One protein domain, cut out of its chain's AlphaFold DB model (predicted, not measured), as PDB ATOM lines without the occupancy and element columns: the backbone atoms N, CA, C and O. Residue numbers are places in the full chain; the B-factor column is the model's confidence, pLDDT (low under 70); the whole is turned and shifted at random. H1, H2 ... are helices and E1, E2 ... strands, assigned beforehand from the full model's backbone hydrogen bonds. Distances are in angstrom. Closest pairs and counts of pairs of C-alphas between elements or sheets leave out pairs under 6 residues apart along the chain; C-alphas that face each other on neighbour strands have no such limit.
ATOM      1  N   ILE A  44      11.399  30.075  -6.639       44.56
ATOM      2  CA  ILE A  44      12.695  29.890  -7.303       44.56
ATOM      3  C   ILE A  44      12.578  28.809  -8.393       44.56
ATOM      4  O   ILE A  44      13.157  28.961  -9.467       44.56
ATOM      5  N   HIS A  45      11.758  27.772  -8.195       49.69
ATOM      6  CA  HIS A  45      11.445  26.767  -9.212       49.69
ATOM      7  C   HIS A  45      10.732  27.340 -10.424       49.69
ATOM      8  O   HIS A  45      11.162  27.057 -11.544       49.69
ATOM      9  N   LYS A  46       9.702  28.168 -10.215       50.75
ATOM     10  CA  LYS A  46       9.015  28.868 -11.307       50.75
ATOM     11  C   LYS A  46       9.997  29.713 -12.123       50.75
ATOM     12  O   LYS A  46       9.988  29.634 -13.346       50.75
ATOM     13  N   MET A  47      10.902  30.443 -11.469       42.84
ATOM     14  CA  MET A  47      11.867  31.299 -12.173       42.84
ATOM     15  C   MET A  47      13.011  30.529 -12.851       42.84
ATOM     16  O   MET A  47      13.439  30.912 -13.938       42.84
ATOM     17  N   THR A  48      13.488  29.426 -12.264       43.31
ATOM     18  CA  THR A  48      14.666  28.687 -12.769       43.31
ATOM     19  C   THR A  48      14.309  27.637 -13.832       43.31
ATOM     20  O   THR A  48      15.121  27.352 -14.710       43.31
ATOM     21  N   GLN A  49      13.100  27.054 -13.799       49.78
ATOM     22  CA  GLN A  49      12.668  26.082 -14.819       49.78
ATOM     23  C   GLN A  49      12.277  26.741 -16.150       49.78
ATOM     24  O   GLN A  49      12.411  26.101 -17.191       49.78
ATOM     25  N   LEU A  50      11.837  28.005 -16.134       47.56
ATOM     26  CA  LEU A  50      11.340  28.690 -17.331       47.56
ATOM     27  C   LEU A  50      12.432  29.381 -18.165       47.56
ATOM     28  O   LEU A  50      12.215  29.613 -19.350       47.56
ATOM     29  N   THR A  51      13.602  29.696 -17.597       43.62
ATOM     30  CA  THR A  51      14.521  30.664 -18.231       43.62
ATOM     31  C   THR A  51      15.798  30.095 -18.860       43.62
ATOM     32  O   THR A  51      16.349  30.760 -19.730       43.62
ATOM     33  N   SER A  52      16.272  28.881 -18.537       42.97
ATOM     34  CA  SER A  52      17.466  28.324 -19.230       42.97
ATOM     35  C   SER A  52      17.780  26.833 -19.030       42.97
ATOM     36  O   SER A  52      18.665  26.297 -19.702       42.97
ATOM     37  N   ALA A  53      17.087  26.110 -18.144       52.59
ATOM     38  CA  ALA A  53      17.405  24.706 -17.883       52.59
ATOM     39  C   ALA A  53      16.822  23.775 -18.965       52.59
ATOM     40  O   ALA A  53      15.626  23.797 -19.254       52.59
ATOM     41  N   LYS A  54      17.654  22.892 -19.534       59.81
ATOM     42  CA  LYS A  54      17.213  21.785 -20.403       59.81
ATOM     43  C   LYS A  54      16.181  20.936 -19.643       59.81
ATOM     44  O   LYS A  54      16.551  20.179 -18.743       59.81
ATOM     45  N   LEU A  55      14.895  21.093 -19.971       62.97
ATOM     46  CA  LEU A  55      13.799  20.322 -19.377       62.97
ATOM     47  C   LEU A  55      14.059  18.830 -19.612       62.97
ATOM     48  O   LEU A  55      14.216  18.390 -20.750       62.97
ATOM     49  N   ARG A  56      14.185  18.056 -18.529       77.56
ATOM     50  CA  ARG A  56      14.774  16.707 -18.595       77.56
ATOM     51  C   ARG A  56      13.775  15.628 -19.019       77.56
ATOM     52  O   ARG A  56      14.157  14.695 -19.714       77.56
ATOM     53  N   TYR A  57      12.507  15.734 -18.625       93.56
ATOM     54  CA  TYR A  57      11.477  14.744 -18.947       93.56
ATOM     55  C   TYR A  57      10.082  15.374 -18.924       93.56
ATOM     56  O   TYR A  57       9.610  15.757 -17.859       93.56
ATOM     57  N   VAL A  58       9.439  15.484 -20.089       94.94
ATOM     58  CA  VAL A  58       8.098  16.065 -20.237       94.94
ATOM     59  C   VAL A  58       7.271  15.131 -21.121       94.94
ATOM     60  O   VAL A  58       7.408  15.183 -22.341       94.94
ATOM     61  N   PRO A  59       6.490  14.211 -20.538       96.75
ATOM     62  CA  PRO A  59       5.605  13.342 -21.300       96.75
ATOM     63  C   PRO A  59       4.266  14.034 -21.584       96.75
ATOM     64  O   PRO A  59       3.799  14.857 -20.796       96.75
ATOM     65  N   ASN A  60       3.610  13.639 -22.673       96.88
ATOM     66  CA  ASN A  60       2.217  13.987 -22.930       96.88
ATOM     67  C   ASN A  60       1.299  12.916 -22.326       96.88
ATOM     68  O   ASN A  60       1.265  11.775 -22.792       96.88
ATOM     69  N   LEU A  61       0.570  13.273 -21.269       97.00
ATOM     70  CA  LEU A  61      -0.249  12.337 -20.499       97.00
ATOM     71  C   LEU A  61      -1.745  12.423 -20.826       97.00
ATOM     72  O   LEU A  61      -2.546  11.756 -20.176       97.00
ATOM     73  N   THR A  62      -2.131  13.174 -21.860       96.06
ATOM     74  CA  THR A  62      -3.540  13.363 -22.268       96.06
ATOM     75  C   THR A  62      -4.276  12.064 -22.592       96.06
ATOM     76  O   THR A  62      -5.489  11.976 -22.429       96.06
ATOM     77  N   ARG A  63      -3.547  11.036 -23.035       94.06
ATOM     78  CA  ARG A  63      -4.095   9.709 -23.363       94.06
ATOM     79  C   ARG A  63      -3.947   8.695 -22.230       94.06
ATOM     80  O   ARG A  63      -4.272   7.525 -22.414       94.06
ATOM     81  N   MET A  64      -3.415   9.099 -21.078       94.19
ATOM     82  CA  MET A  64      -3.267   8.197 -19.942       94.19
ATOM     83  C   MET A  64      -4.639   7.929 -19.320       94.19
ATOM     84  O   MET A  64      -5.288   8.833 -18.799       94.19
ATOM     85  N   ALA A  65      -5.075   6.671 -19.362       90.44
ATOM     86  CA  ALA A  65      -6.281   6.245 -18.674       90.44
ATOM     87  C   ALA A  65      -5.973   6.082 -17.183       90.44
ATOM     88  O   ALA A  65      -5.144   5.257 -16.798       90.44
ATOM     89  N   VAL A  66      -6.646   6.870 -16.347       88.69
ATOM     90  CA  VAL A  66      -6.542   6.751 -14.892       88.69
ATOM     91  C   VAL A  66      -7.892   6.301 -14.356       88.69
ATOM     92  O   VAL A  66      -8.882   6.997 -14.602       88.69
ATOM     93  N   PRO A  67      -7.968   5.173 -13.627       80.25
ATOM     94  CA  PRO A  67      -9.221   4.719 -13.040       80.25
ATOM     95  C   PRO A  67      -9.852   5.835 -12.202       80.25
ATOM     96  O   PRO A  67      -9.121   6.532 -11.494       80.25
ATOM     97  N   PRO A  68     -11.176   6.051 -12.251       78.00
ATOM     98  CA  PRO A  68     -11.826   6.958 -11.317       78.00
ATOM     99  C   PRO A  68     -11.572   6.470  -9.885       78.00
ATOM    100  O   PRO A  68     -11.662   5.281  -9.598       78.00
ATOM    101  N   GLY A  69     -11.217   7.386  -8.990       72.44
ATOM    102  CA  GLY A  69     -10.907   7.065  -7.601       72.44
ATOM    103  C   GLY A  69     -11.207   8.251  -6.697       72.44
ATOM    104  O   GLY A  69     -11.161   9.396  -7.145       72.44
ATOM    105  N   ALA A  70     -11.519   7.966  -5.432       60.41
ATOM    106  CA  ALA A  70     -11.774   8.987  -4.414       60.41
ATOM    107  C   ALA A  70     -10.490   9.712  -3.964       60.41
ATOM    108  O   ALA A  70     -10.553  10.770  -3.341       60.41
ATOM    109  N   GLU A  71      -9.319   9.154  -4.278       77.75
ATOM    110  CA  GLU A  71      -8.033   9.728  -3.898       77.75
ATOM    111  C   GLU A  71      -7.747  11.021  -4.669       77.75
ATOM    112  O   GLU A  71      -7.675  11.048  -5.902       77.75
ATOM    113  N   ARG A  72      -7.552  12.107  -3.914       83.56
ATOM    114  CA  ARG A  72      -7.227  13.435  -4.450       83.56
ATOM    115  C   ARG A  72      -5.858  13.468  -5.117       83.56
ATOM    116  O   ARG A  72      -5.691  14.146  -6.126       83.56
ATOM    117  N   LEU A  73      -4.884  12.782  -4.531       89.69
ATOM    118  CA  LEU A  73      -3.529  12.680  -5.052       89.69
ATOM    119  C   LEU A  73      -3.303  11.266  -5.551       89.69
ATOM    120  O   LEU A  73      -3.482  10.311  -4.805       89.69
ATOM    121  N   VAL A  74      -2.902  11.155  -6.809       92.31
ATOM    122  CA  VAL A  74      -2.687   9.881  -7.481       92.31
ATOM    123  C   VAL A  74      -1.220   9.771  -7.854       92.31
ATOM    124  O   VAL A  74      -0.656  10.663  -8.490       92.31
ATOM    125  N   PHE A  75      -0.617   8.650  -7.475       93.50
ATOM    126  CA  PHE A  75       0.764   8.312  -7.787       93.50
ATOM    127  C   PHE A  75       0.782   7.213  -8.831       93.50
ATOM    128  O   PHE A  75       0.194   6.153  -8.629       93.50
ATOM    129  N   MET A  76       1.477   7.437  -9.942       94.25
ATOM    130  CA  MET A  76       1.571   6.428 -10.992       94.25
ATOM    131  C   MET A  76       2.978   6.304 -11.530       94.25
ATOM    132  O   MET A  76       3.625   7.281 -11.907       94.25
ATOM    133  N   LYS A  77       3.437   5.059 -11.602       94.81
ATOM    134  CA  LYS A  77       4.674   4.715 -12.281       94.81
ATOM    135  C   LYS A  77       4.461   4.876 -13.784       94.81
ATOM    136  O   LYS A  77       3.609   4.207 -14.360       94.81
ATOM    137  N   LEU A  78       5.265   5.722 -14.412       95.12
ATOM    138  CA  LEU A  78       5.286   5.887 -15.856       95.12
ATOM    139  C   LEU A  78       6.382   5.010 -16.461       95.12
ATOM    140  O   LEU A  78       7.539   5.027 -16.027       95.12
ATOM    141  N   THR A  79       6.025   4.276 -17.508       93.00
ATOM    142  CA  THR A  79       6.993   3.529 -18.310       93.00
ATOM    143  C   THR A  79       7.414   4.388 -19.496       93.00
ATOM    144  O   THR A  79       6.563   4.782 -20.286       93.00
ATOM    145  N   VAL A  80       8.717   4.625 -19.674       90.62
ATOM    146  CA  VAL A  80       9.253   5.466 -20.771       90.62
ATOM    147  C   VAL A  80       8.842   4.949 -22.157       90.62
ATOM    148  O   VAL A  80       8.679   5.734 -23.080       90.62
ATOM    149  N   LYS A  81       8.614   3.635 -22.297       93.00
ATOM    150  CA  LYS A  81       8.089   3.031 -23.533       93.00
ATOM    151  C   LYS A  81       6.671   3.503 -23.882       93.00
ATOM    152  O   LYS A  81       6.357   3.631 -25.054       93.00
ATOM    153  N   GLN A  82       5.820   3.714 -22.877       93.50
ATOM    154  CA  GLN A  82       4.418   4.114 -23.059       93.50
ATOM    155  C   GLN A  82       4.251   5.635 -23.049       93.50
ATOM    156  O   GLN A  82       3.419   6.167 -23.776       93.50
ATOM    157  N   TYR A  83       5.056   6.327 -22.244       96.25
ATOM    158  CA  TYR A  83       5.004   7.775 -22.067       96.25
ATOM    159  C   TYR A  83       6.404   8.359 -22.265       96.25
ATOM    160  O   TYR A  83       7.053   8.705 -21.283       96.25
ATOM    161  N   PRO A  84       6.933   8.412 -23.497       96.12
ATOM    162  CA  PRO A  84       8.262   8.958 -23.744       96.12
ATOM    163  C   PRO A  84       8.308  10.471 -23.484       96.12
ATOM    164  O   PRO A  84       7.283  11.139 -23.349       96.12
ATOM    165  N   HIS A  85       9.522  11.019 -23.433       95.31
ATOM    166  CA  HIS A  85       9.717  12.466 -23.489       95.31
ATOM    167  C   HIS A  85       9.197  13.002 -24.833       95.31
ATOM    168  O   HIS A  85       9.604  12.503 -25.882       95.31
ATOM    169  N   ASP A  86       8.336  14.016 -24.798       95.62
ATOM    170  CA  ASP A  86       7.680  14.592 -25.971       95.62
ATOM    171  C   ASP A  86       8.143  16.044 -26.186       95.62
ATOM    172  O   ASP A  86       7.889  16.935 -25.374       95.62
ATOM    173  N   LEU A  87       8.823  16.294 -27.310       93.44
ATOM    174  CA  LEU A  87       9.333  17.622 -27.665       93.44
ATOM    175  C   LEU A  87       8.212  18.640 -27.926       93.44
ATOM    176  O   LEU A  87       8.395  19.827 -27.645       93.44
ATOM    177  N   ALA A  88       7.054  18.201 -28.423       94.19
ATOM    178  CA  ALA A  88       5.900  19.076 -28.606       94.19
ATOM    179  C   ALA A  88       5.318  19.489 -27.249       94.19
ATOM    180  O   ALA A  88       5.003  20.662 -27.043       94.19
ATOM    181  N   ALA A  89       5.273  18.560 -26.289       93.31
ATOM    182  CA  ALA A  89       4.879  18.856 -24.914       93.31
ATOM    183  C   ALA A  89       5.850  19.838 -24.237       93.31
ATOM    184  O   ALA A  89       5.409  20.755 -23.549       93.31
ATOM    185  N   VAL A  90       7.162  19.709 -24.477       92.06
ATOM    186  CA  VAL A  90       8.164  20.688 -24.012       92.06
ATOM    187  C   VAL A  90       7.895  22.077 -24.583       92.06
ATOM    188  O   VAL A  90       7.986  23.060 -23.851       92.06
ATOM    189  N   LYS A  91       7.591  22.174 -25.882       91.06
ATOM    190  CA  LYS A  91       7.295  23.453 -26.535       91.06
ATOM    191  C   LYS A  91       6.047  24.097 -25.928       91.06
ATOM    192  O   LYS A  91       6.115  25.243 -25.498       91.06
ATOM    193  N   LEU A  92       4.970  23.325 -25.790       88.56
ATOM    194  CA  LEU A  92       3.725  23.773 -25.168       88.56
ATOM    195  C   LEU A  92       3.946  24.228 -23.720       88.56
ATOM    196  O   LEU A  92       3.452  25.277 -23.327       88.56
ATOM    197  N   LEU A  93       4.742  23.488 -22.941       86.44
ATOM    198  CA  LEU A  93       5.065  23.850 -21.558       86.44
ATOM    199  C   LEU A  93       5.861  25.160 -21.453       86.44
ATOM    200  O   LEU A  93       5.725  25.879 -20.472       86.44
ATOM    201  N   LYS A  94       6.707  25.471 -22.443       84.62
ATOM    202  CA  LYS A  94       7.449  26.742 -22.498       84.62
ATOM    203  C   LYS A  94       6.559  27.918 -22.895       84.62
ATOM    204  O   LYS A  94       6.769  29.022 -22.404       84.62
ATOM    205  N   GLU A  95       5.612  27.688 -23.800       82.00
ATOM    206  CA  GLU A  95       4.643  28.698 -24.242       82.00
ATOM    207  C   GLU A  95       3.625  29.008 -23.136       82.00
ATOM    208  O   GLU A  95       3.241  30.160 -22.930       82.00
ATOM    209  N   GLU A  96       3.221  27.994 -22.371       75.38
ATOM    210  CA  GLU A  96       2.296  28.151 -21.258       75.38
ATOM    211  C   GLU A  96       3.021  28.476 -19.951       75.38
ATOM    212  O   GLU A  96       3.456  27.609 -19.199       75.38
ATOM    213  N   MET A  97       3.051  29.766 -19.620       62.28
ATOM    214  CA  MET A  97       3.584  30.287 -18.351       62.28
ATOM    215  C   MET A  97       2.811  29.814 -17.102       62.28
ATOM    216  O   MET A  97       3.235  30.063 -15.973       62.28
ATOM    217  N   ALA A  98       1.671  29.141 -17.276       63.12
ATOM    218  CA  ALA A  98       0.746  28.775 -16.210       63.12
ATOM    219  C   ALA A  98       0.768  27.265 -15.924       63.12
ATOM    220  O   ALA A  98      -0.079  26.506 -16.393       63.12
ATOM    221  N   CYS A  99       1.720  26.827 -15.101       77.12
ATOM    222  CA  CYS A  99       1.663  25.516 -14.453       77.12
ATOM    223  C   CYS A  99       1.133  25.664 -13.025       77.12
ATOM    224  O   CYS A  99       1.606  26.509 -12.258       77.12
ATOM    225  N   VAL A 100       0.173  24.821 -12.645       76.81
ATOM    226  CA  VAL A 100      -0.356  24.801 -11.277       76.81
ATOM    227  C   VAL A 100       0.582  23.972 -10.403       76.81
ATOM    228  O   VAL A 100       0.637  22.746 -10.505       76.81
ATOM    229  N   CYS A 101       1.329  24.645  -9.531       81.00
ATOM    230  CA  CYS A 101       2.081  23.983  -8.468       81.00
ATOM    231  C   CYS A 101       1.130  23.557  -7.342       81.00
ATOM    232  O   CYS A 101       0.123  24.216  -7.078       81.00
ATOM    233  N   PHE A 102       1.452  22.464  -6.660       81.50
ATOM    234  CA  PHE A 102       0.693  21.987  -5.509       81.50
ATOM    235  C   PHE A 102       1.615  21.309  -4.503       81.50
ATOM    236  O   PHE A 102       2.662  20.773  -4.874       81.50
ATOM    237  N   ASP A 103       1.204  21.336  -3.237       80.06
ATOM    238  CA  ASP A 103       1.977  20.747  -2.152       80.06
ATOM    239  C   ASP A 103       1.920  19.224  -2.209       80.06
ATOM    240  O   ASP A 103       0.857  18.618  -2.387       80.06
ATOM    241  N   LEU A 104       3.089  18.610  -2.043       81.75
ATOM    242  CA  LEU A 104       3.217  17.166  -1.967       81.75
ATOM    243  C   LEU A 104       3.114  16.698  -0.511       81.75
ATOM    244  O   LEU A 104       3.717  17.308   0.372       81.75
ATOM    245  N   PRO A 105       2.392  15.597  -0.251       74.75
ATOM    246  CA  PRO A 105       2.254  15.033   1.081       74.75
ATOM    247  C   PRO A 105       3.613  14.575   1.623       74.75
ATOM    248  O   PRO A 105       4.281  13.725   1.025       74.75
ATOM    249  N   MET A 106       4.013  15.133   2.768       71.00
ATOM    250  CA  MET A 106       5.287  14.828   3.438       71.00
ATOM    251  C   MET A 106       5.352  13.383   3.958       71.00
ATOM    252  O   MET A 106       6.434  12.830   4.128       71.00
ATOM    253  N   ASP A 107       4.202  12.745   4.183       74.38
ATOM    254  CA  ASP A 107       4.101  11.321   4.523       74.38
ATOM    255  C   ASP A 107       4.439  10.408   3.332       74.38
ATOM    256  O   ASP A 107       4.825   9.256   3.525       74.38
ATOM    257  N   ARG A 108       4.337  10.916   2.095       76.38
ATOM    258  CA  ARG A 108       4.667  10.164   0.871       76.38
ATOM    259  C   ARG A 108       6.039  10.504   0.304       76.38
ATOM    260  O   ARG A 108       6.632   9.656  -0.362       76.38
ATOM    261  N   PHE A 109       6.550  11.702   0.583       80.44
ATOM    262  CA  PHE A 109       7.896  12.123   0.210       80.44
ATOM    263  C   PHE A 109       8.694  12.556   1.443       80.44
ATOM    264  O   PHE A 109       8.366  13.572   2.050       80.44
ATOM    265  N   PRO A 110       9.786  11.850   1.785       76.19
ATOM    266  CA  PRO A 110      10.662  12.261   2.877       76.19
ATOM    267  C   PRO A 110      11.215  13.680   2.679       76.19
ATOM    268  O   PRO A 110      11.406  14.119   1.547       76.19
ATOM    269  N   VAL A 111      11.569  14.364   3.776       72.12
ATOM    270  CA  VAL A 111      12.041  15.772   3.808       72.12
ATOM    271  C   VAL A 111      13.184  16.067   2.819       72.12
ATOM    272  O   VAL A 111      13.318  17.183   2.328       72.12
ATOM    273  N   HIS A 112      13.993  15.061   2.485       78.50
ATOM    274  CA  HIS A 112      15.144  15.181   1.584       78.50
ATOM    275  C   HIS A 112      14.906  14.600   0.185       78.50
ATOM    276  O   HIS A 112      15.862  14.380  -0.569       78.50
ATOM    277  N   ALA A 113      13.654  14.305  -0.168       83.75
ATOM    278  CA  ALA A 113      13.309  13.910  -1.520       83.75
ATOM    279  C   ALA A 113      13.646  15.065  -2.486       83.75
ATOM    280  O   ALA A 113      13.353  16.224  -2.183       83.75
ATOM    281  N   PRO A 114      14.247  14.785  -3.658       84.38
ATOM    282  CA  PRO A 114      14.576  15.792  -4.665       84.38
ATOM    283  C   PRO A 114      13.322  16.291  -5.408       84.38
ATOM    284  O   PRO A 114      13.242  16.228  -6.634       84.38
ATOM    285  N   ILE A 115      12.330  16.790  -4.666       83.19
ATOM    286  CA  ILE A 115      11.074  17.366  -5.174       83.19
ATOM    287  C   ILE A 115      11.373  18.557  -6.090       83.19
ATOM    288  O   ILE A 115      10.690  18.783  -7.084       83.19
ATOM    289  N   ASN A 116      12.477  19.254  -5.824       80.12
ATOM    290  CA  ASN A 116      13.000  20.325  -6.662       80.12
ATOM    291  C   ASN A 116      13.332  19.902  -8.106       80.12
ATOM    292  O   ASN A 116      13.512  20.732  -8.994       80.12
ATOM    293  N   ARG A 117      13.430  18.603  -8.376       86.31
ATOM    294  CA  ARG A 117      13.682  18.075  -9.720       86.31
ATOM    295  C   ARG A 117      12.410  17.635 -10.442       86.31
ATOM    296  O   ARG A 117      12.515  17.069 -11.528       86.31
ATOM    297  N   MET A 118      11.236  17.876  -9.860       90.25
ATOM    298  CA  MET A 118       9.957  17.611 -10.507       90.25
ATOM    299  C   MET A 118       9.650  18.665 -11.561       90.25
ATOM    300  O   MET A 118       9.884  19.857 -11.360       90.25
ATOM    301  N   THR A 119       9.096  18.221 -12.681       91.81
ATOM    302  CA  THR A 119       8.569  19.105 -13.717       91.81
ATOM    303  C   THR A 119       7.057  19.150 -13.582       91.81
ATOM    304  O   THR A 119       6.390  18.132 -13.765       91.81
ATOM    305  N   PHE A 120       6.520  20.315 -13.226       91.81
ATOM    306  CA  PHE A 120       5.078  20.543 -13.223       91.81
ATOM    307  C   PHE A 120       4.588  20.619 -14.665       91.81
ATOM    308  O   PHE A 120       5.248  21.214 -15.514       91.81
ATOM    309  N   LEU A 121       3.468  19.963 -14.942       92.62
ATOM    310  CA  LEU A 121       2.885  19.896 -16.273       92.62
ATOM    311  C   LEU A 121       1.739  20.901 -16.392       92.62
ATOM    312  O   LEU A 121       0.985  21.121 -15.441       92.62
ATOM    313  N   SER A 122       1.588  21.466 -17.586       90.69
ATOM    314  CA  SER A 122       0.394  22.223 -17.955       90.69
ATOM    315  C   SER A 122      -0.858  21.332 -17.888       90.69
ATOM    316  O   SER A 122      -0.767  20.154 -18.253       90.69
ATOM    317  N   PRO A 123      -2.041  21.886 -17.545       90.38
ATOM    318  CA  PRO A 123      -3.323  21.189 -17.654       90.38
ATOM    319  C   PRO A 123      -3.569  20.513 -19.011       90.38
ATOM    320  O   PRO A 123      -4.179  19.449 -19.058       90.38
ATOM    321  N   LYS A 124      -3.050  21.070 -20.115       92.75
ATOM    322  CA  LYS A 124      -3.187  20.491 -21.464       92.75
ATOM    323  C   LYS A 124      -2.347  19.233 -21.688       92.75
ATOM    324  O   LYS A 124      -2.547  18.548 -22.683       92.75
ATOM    325  N   LEU A 125      -1.399  18.946 -20.800       95.12
ATOM    326  CA  LEU A 125      -0.555  17.751 -20.836       95.12
ATOM    327  C   LEU A 125      -0.995  16.698 -19.818       95.12
ATOM    328  O   LEU A 125      -0.400  15.621 -19.784       95.12
ATOM    329  N   LEU A 126      -1.988  17.003 -18.977       95.69
ATOM    330  CA  LEU A 126      -2.454  16.113 -17.923       95.69
ATOM    331  C   LEU A 126      -3.451  15.072 -18.446       95.69
ATOM    332  O   LEU A 126      -4.129  15.299 -19.451       95.69
ATOM    333  N   PRO A 127      -3.588  13.936 -17.742       96.00
ATOM    334  CA  PRO A 127      -4.687  13.014 -17.980       96.00
ATOM    335  C   PRO A 127      -6.040  13.678 -17.689       96.00
ATOM    336  O   PRO A 127      -6.122  14.541 -16.808       96.00
ATOM    337  N   PRO A 128      -7.129  13.232 -18.336       91.94
ATOM    338  CA  PRO A 128      -8.473  13.681 -18.000       91.94
ATOM    339  C   PRO A 128      -8.792  13.472 -16.514       91.94
ATOM    340  O   PRO A 128      -8.495  12.424 -15.937       91.94
ATOM    341  N   GLY A 129      -9.422  14.472 -15.891       89.25
ATOM    342  CA  GLY A 129      -9.788  14.422 -14.473       89.25
ATOM    343  C   GLY A 129      -8.673  14.830 -13.506       89.25
ATOM    344  O   GLY A 129      -8.794  14.542 -12.319       89.25
ATOM    345  N   PHE A 130      -7.623  15.501 -13.984       93.25
ATOM    346  CA  PHE A 130      -6.578  16.121 -13.165       93.25
ATOM    347  C   PHE A 130      -6.537  17.634 -13.392       93.25
ATOM    348  O   PHE A 130      -6.650  18.089 -14.527       93.25
ATOM    349  N   ASP A 131      -6.393  18.410 -12.316       90.44
ATOM    350  CA  ASP A 131      -6.307  19.878 -12.365       90.44
ATOM    351  C   ASP A 131      -4.872  20.390 -12.210       90.44
ATOM    352  O   ASP A 131      -4.543  21.492 -12.644       90.44
ATOM    353  N   ALA A 132      -4.010  19.574 -11.609       91.75
ATOM    354  CA  ALA A 132      -2.587  19.819 -11.495       91.75
ATOM    355  C   ALA A 132      -1.821  18.494 -11.550       91.75
ATOM    356  O   ALA A 132      -2.329  17.437 -11.170       91.75
ATOM    357  N   GLY A 133      -0.573  18.531 -12.005       94.50
ATOM    358  CA  GLY A 133       0.266  17.343 -12.011       94.50
ATOM    359  C   GLY A 133       1.733  17.665 -12.219       94.50
ATOM    360  O   GLY A 133       2.094  18.713 -12.752       94.50
ATOM    361  N   ALA A 134       2.584  16.756 -11.765       94.75
ATOM    362  CA  ALA A 134       4.023  16.872 -11.875       94.75
ATOM    363  C   ALA A 134       4.657  15.508 -12.145       94.75
ATOM    364  O   ALA A 134       4.124  14.465 -11.763       94.75
ATOM    365  N   VAL A 135       5.813  15.519 -12.805       95.50
ATOM    366  CA  VAL A 135       6.566  14.311 -13.143       95.50
ATOM    367  C   VAL A 135       7.984  14.355 -12.587       95.50
ATOM    368  O   VAL A 135       8.703  15.342 -12.725       95.50
ATOM    369  N   CYS A 136       8.411  13.240 -11.998       94.06
ATOM    370  CA  CYS A 136       9.820  12.915 -11.811       94.06
ATOM    371  C   CYS A 136      10.288  12.119 -13.028       94.06
ATOM    372  O   CYS A 136       9.736  11.053 -13.316       94.06
ATOM    373  N   GLY A 137      11.326  12.597 -13.716       93.75
ATOM    374  CA  GLY A 137      11.960  11.826 -14.784       93.75
ATOM    375  C   GLY A 137      12.590  10.512 -14.286       93.75
ATOM    376  O   GLY A 137      12.799  10.337 -13.080       93.75
ATOM    377  N   PRO A 138      12.935   9.586 -15.197       93.69
ATOM    378  CA  PRO A 138      13.614   8.343 -14.838       93.69
ATOM    379  C   PRO A 138      14.913   8.609 -14.064       93.69
ATOM    380  O   PRO A 138      15.694   9.485 -14.431       93.69
ATOM    381  N   GLY A 139      15.137   7.878 -12.972       92.62
ATOM    382  CA  GLY A 139      16.325   8.002 -12.121       92.62
ATOM    383  C   GLY A 139      16.416   9.292 -11.296       92.62
ATOM    384  O   GLY A 139      17.348   9.438 -10.507       92.62
ATOM    385  N   VAL A 140      15.464  10.223 -11.432       91.69
ATOM    386  CA  VAL A 140      15.473  11.495 -10.688       91.69
ATOM    387  C   VAL A 140      15.202  11.278  -9.204       91.69
ATOM    388  O   VAL A 140      15.809  11.950  -8.372       91.69
ATOM    389  N   LEU A 141      14.302  10.346  -8.881       91.69
ATOM    390  CA  LEU A 141      13.887  10.040  -7.519       91.69
ATOM    391  C   LEU A 141      14.578   8.754  -7.043       91.69
ATOM    392  O   LEU A 141      14.175   7.676  -7.477       91.69
ATOM    393  N   PRO A 142      15.606   8.816  -6.176       91.38
ATOM    394  CA  PRO A 142      16.239   7.629  -5.606       91.38
ATOM    395  C   PRO A 142      15.229   6.662  -4.988       91.38
ATOM    396  O   PRO A 142      14.219   7.087  -4.431       91.38
ATOM    397  N   ARG A 143      15.546   5.361  -4.993       91.75
ATOM    398  CA  ARG A 143      14.666   4.302  -4.470       91.75
ATOM    399  C   ARG A 143      14.155   4.573  -3.048       91.75
ATOM    400  O   ARG A 143      12.986   4.337  -2.782       91.75
ATOM    401  N   LYS A 144      15.002   5.114  -2.163       89.81
ATOM    402  CA  LYS A 144      14.639   5.466  -0.775       89.81
ATOM    403  C   LYS A 144      13.579   6.569  -0.642       89.81
ATOM    404  O   LYS A 144      13.022   6.738   0.433       89.81
ATOM    405  N   TYR A 145      13.335   7.333  -1.705       90.31
ATOM    406  CA  TYR A 145      12.338   8.405  -1.748       90.31
ATOM    407  C   TYR A 145      11.155   8.068  -2.657       90.31
ATOM    408  O   TYR A 145      10.273   8.902  -2.840       90.31
ATOM    409  N   TYR A 146      11.150   6.881  -3.265       91.56
ATOM    410  CA  TYR A 146      10.042   6.432  -4.093       91.56
ATOM    411  C   TYR A 146       8.877   6.001  -3.189       91.56
ATOM    412  O   TYR A 146       9.142   5.366  -2.164       91.56
ATOM    413  N   PRO A 147       7.611   6.304  -3.534       87.25
ATOM    414  CA  PRO A 147       6.486   5.942  -2.680       87.25
ATOM    415  C   PRO A 147       6.455   4.443  -2.348       87.25
ATOM    416  O   PRO A 147       6.679   3.585  -3.213       87.25
ATOM    417  N   ILE A 148       6.183   4.140  -1.076       80.75
ATOM    418  CA  ILE A 148       6.162   2.775  -0.534       80.75
ATOM    419  C   ILE A 148       5.192   1.908  -1.347       80.75
ATOM    420  O   ILE A 148       4.090   2.336  -1.682       80.75
ATOM    421  N   GLY A 149       5.617   0.686  -1.680       84.25
ATOM    422  CA  GLY A 149       4.806  -0.287  -2.420       84.25
ATOM    423  C   GLY A 149       4.777  -0.097  -3.941       84.25
ATOM    424  O   GLY A 149       4.326  -0.993  -4.645       84.25
ATOM    425  N   MET A 150       5.304   1.008  -4.486       89.00
ATOM    426  CA  MET A 150       5.320   1.220  -5.943       89.00
ATOM    427  C   MET A 150       6.531   0.598  -6.659       89.00
ATOM    428  O   MET A 150       6.524   0.466  -7.889       89.00
ATOM    429  N   LEU A 151       7.570   0.216  -5.910       90.62
ATOM    430  CA  LEU A 151       8.725  -0.525  -6.421       90.62
ATOM    431  C   LEU A 151       8.842  -1.883  -5.729       90.62
ATOM    432  O   LEU A 151       8.640  -1.959  -4.515       90.62
ATOM    433  N   PRO A 152       9.230  -2.941  -6.462       90.69
ATOM    434  CA  PRO A 152       9.500  -4.227  -5.845       90.69
ATOM    435  C   PRO A 152      10.693  -4.122  -4.874       90.69
ATOM    436  O   PRO A 152      11.643  -3.374  -5.144       90.69
ATOM    437  N   PRO A 153      10.721  -4.913  -3.781       86.75
ATOM    438  CA  PRO A 153      11.836  -4.933  -2.826       86.75
ATOM    439  C   PRO A 153      13.196  -5.270  -3.455       86.75
ATOM    440  O   PRO A 153      14.246  -4.964  -2.894       86.75
ATOM    441  N   GLN A 154      13.201  -5.874  -4.638       89.62
ATOM    442  CA  GLN A 154      14.414  -6.240  -5.363       89.62
ATOM    443  C   GLN A 154      14.664  -5.353  -6.591       89.62
ATOM    444  O   GLN A 154      15.447  -5.729  -7.457       89.62
ATOM    445  N   HIS A 155      14.024  -4.177  -6.694       90.31
ATOM    446  CA  HIS A 155      14.256  -3.262  -7.818       90.31
ATOM    447  C   HIS A 155      15.745  -2.910  -7.929       90.31
ATOM    448  O   HIS A 155      16.314  -2.315  -7.003       90.31
ATOM    449  N   LYS A 156      16.346  -3.271  -9.068       90.69
ATOM    450  CA  LYS A 156      17.716  -2.935  -9.467       90.69
ATOM    451  C   LYS A 156      17.667  -1.933 -10.623       90.69
ATOM    452  O   LYS A 156      16.809  -2.033 -11.496       90.69
ATOM    453  N   GLY A 157      18.606  -0.990 -10.640       91.31
ATOM    454  CA  GLY A 157      18.728   0.011 -11.704       91.31
ATOM    455  C   GLY A 157      17.988   1.327 -11.431       91.31
ATOM    456  O   GLY A 157      17.552   1.577 -10.300       91.31
ATOM    457  N   PRO A 158      17.879   2.206 -12.447       92.50
ATOM    458  CA  PRO A 158      17.249   3.510 -12.293       92.50
ATOM    459  C   PRO A 158      15.778   3.353 -11.908       92.50
ATOM    460  O   PRO A 158      15.086   2.426 -12.338       92.50
ATOM    461  N   THR A 159      15.288   4.262 -11.074       94.88
ATOM    462  CA  THR A 159      13.867   4.302 -10.745       94.88
ATOM    463  C   THR A 159      13.060   4.736 -11.971       94.88
ATOM    464  O   THR A 159      13.506   5.586 -12.748       94.88
ATOM    465  N   PRO A 160      11.879   4.147 -12.183       95.88
ATOM    466  CA  PRO A 160      10.996   4.543 -13.267       95.88
ATOM    467  C   PRO A 160      10.483   5.968 -13.043       95.88
ATOM    468  O   PRO A 160      10.453   6.459 -11.911       95.88
ATOM    469  N   ALA A 161      10.056   6.623 -14.121       95.94
ATOM    470  CA  ALA A 161       9.415   7.925 -14.007       95.94
ATOM    471  C   ALA A 161       8.165   7.824 -13.114       95.94
ATOM    472  O   ALA A 161       7.496   6.789 -13.068       95.94
ATOM    473  N   LEU A 162       7.875   8.888 -12.375       95.81
ATOM    474  CA  LEU A 162       6.743   8.949 -11.453       95.81
ATOM    475  C   LEU A 162       5.886  10.151 -11.820       95.81
ATOM    476  O   LEU A 162       6.381  11.274 -11.827       95.81
ATOM    477  N   PHE A 163       4.613   9.912 -12.099       96.31
ATOM    478  CA  PHE A 163       3.597  10.948 -12.152       96.31
ATOM    479  C   PHE A 163       2.961  11.111 -10.778       96.31
ATOM    480  O   PHE A 163       2.596  10.124 -10.132       96.31
ATOM    481  N   VAL A 164       2.800  12.364 -10.368       95.31
ATOM    482  CA  VAL A 164       1.977  12.760  -9.234       95.31
ATOM    483  C   VAL A 164       0.909  13.696  -9.765       95.31
ATOM    484  O   VAL A 164       1.220  14.791 -10.231       95.31
ATOM    485  N   GLY A 165      -0.340  13.257  -9.724       94.38
ATOM    486  CA  GLY A 165      -1.478  14.032 -10.192       94.38
ATOM    487  C   GLY A 165      -2.379  14.433  -9.041       94.38
ATOM    488  O   GLY A 165      -2.678  13.615  -8.174       94.38
ATOM    489  N   ARG A 166      -2.864  15.670  -9.068       91.56
ATOM    490  CA  ARG A 166      -3.973  16.127  -8.241       91.56
ATOM    491  C   ARG A 166      -5.244  16.118  -9.078       91.56
ATOM    492  O   ARG A 166      -5.297  16.703 -10.159       91.56
ATOM    493  N   ARG A 167      -6.261  15.407  -8.605       89.12
ATOM    494  CA  ARG A 167      -7.604  15.539  -9.161       89.12
ATOM    495  C   ARG A 167      -8.143  16.912  -8.769       89.12
ATOM    496  O   ARG A 167      -7.893  17.317  -7.622       89.12
TER     497      ARG A 167
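Overview. This is residues 44 to 167 of the 506 residues of the protein "Blast:DM7 family protein GG17591" of Drosophila guanche (UniProt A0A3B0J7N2). There is little regular structure: a small twisted sheet of four strands sits in the middle of long loops, with two short helices, H1 and H2, near its E2 edge. Of 124 printed residues, 37 are in named elements, H1 E1 H2 E2 E3 E4, class mixed. The antiparallel sheet runs E1 E4 E3 E2. The whole is compact, radius of gyration of the C-alphas 13.9 A, spanning 40 by 32 by 29 A.

Arrangement. E4, residues 161 to 166, has antiparallel neighbours E1, residues 73 to 78 (N 74 to O 165, 2.8 A), and E3, residues 132 to 136 (N 134 to O 164, 2.8 A). E3 and E2, residues 119 to 121, form a hairpin, N 121 to O 133 being 2.9 A. E2 E3 E4 are a meander, antiparallel neighbours in succession. H2, residues 87 to 95, only grazes the sheet. H1, residues 44 to 51, only just does, with 5 C-alpha pairs within 10 A.

Along the chain. H1 begins at C-alpha 44 (12.695, 29.890, -7.303). E4, 16.7 A long, ends at C-alpha 166 (-3.973, 16.127, -8.241).

Size, cuts and confidence. The printed part has no cut. Links H1 to E1, H2 to E2 and E3 to E4 are long. Residues 44 to 55, 70 and 97 to 98 have pLDDT under 70.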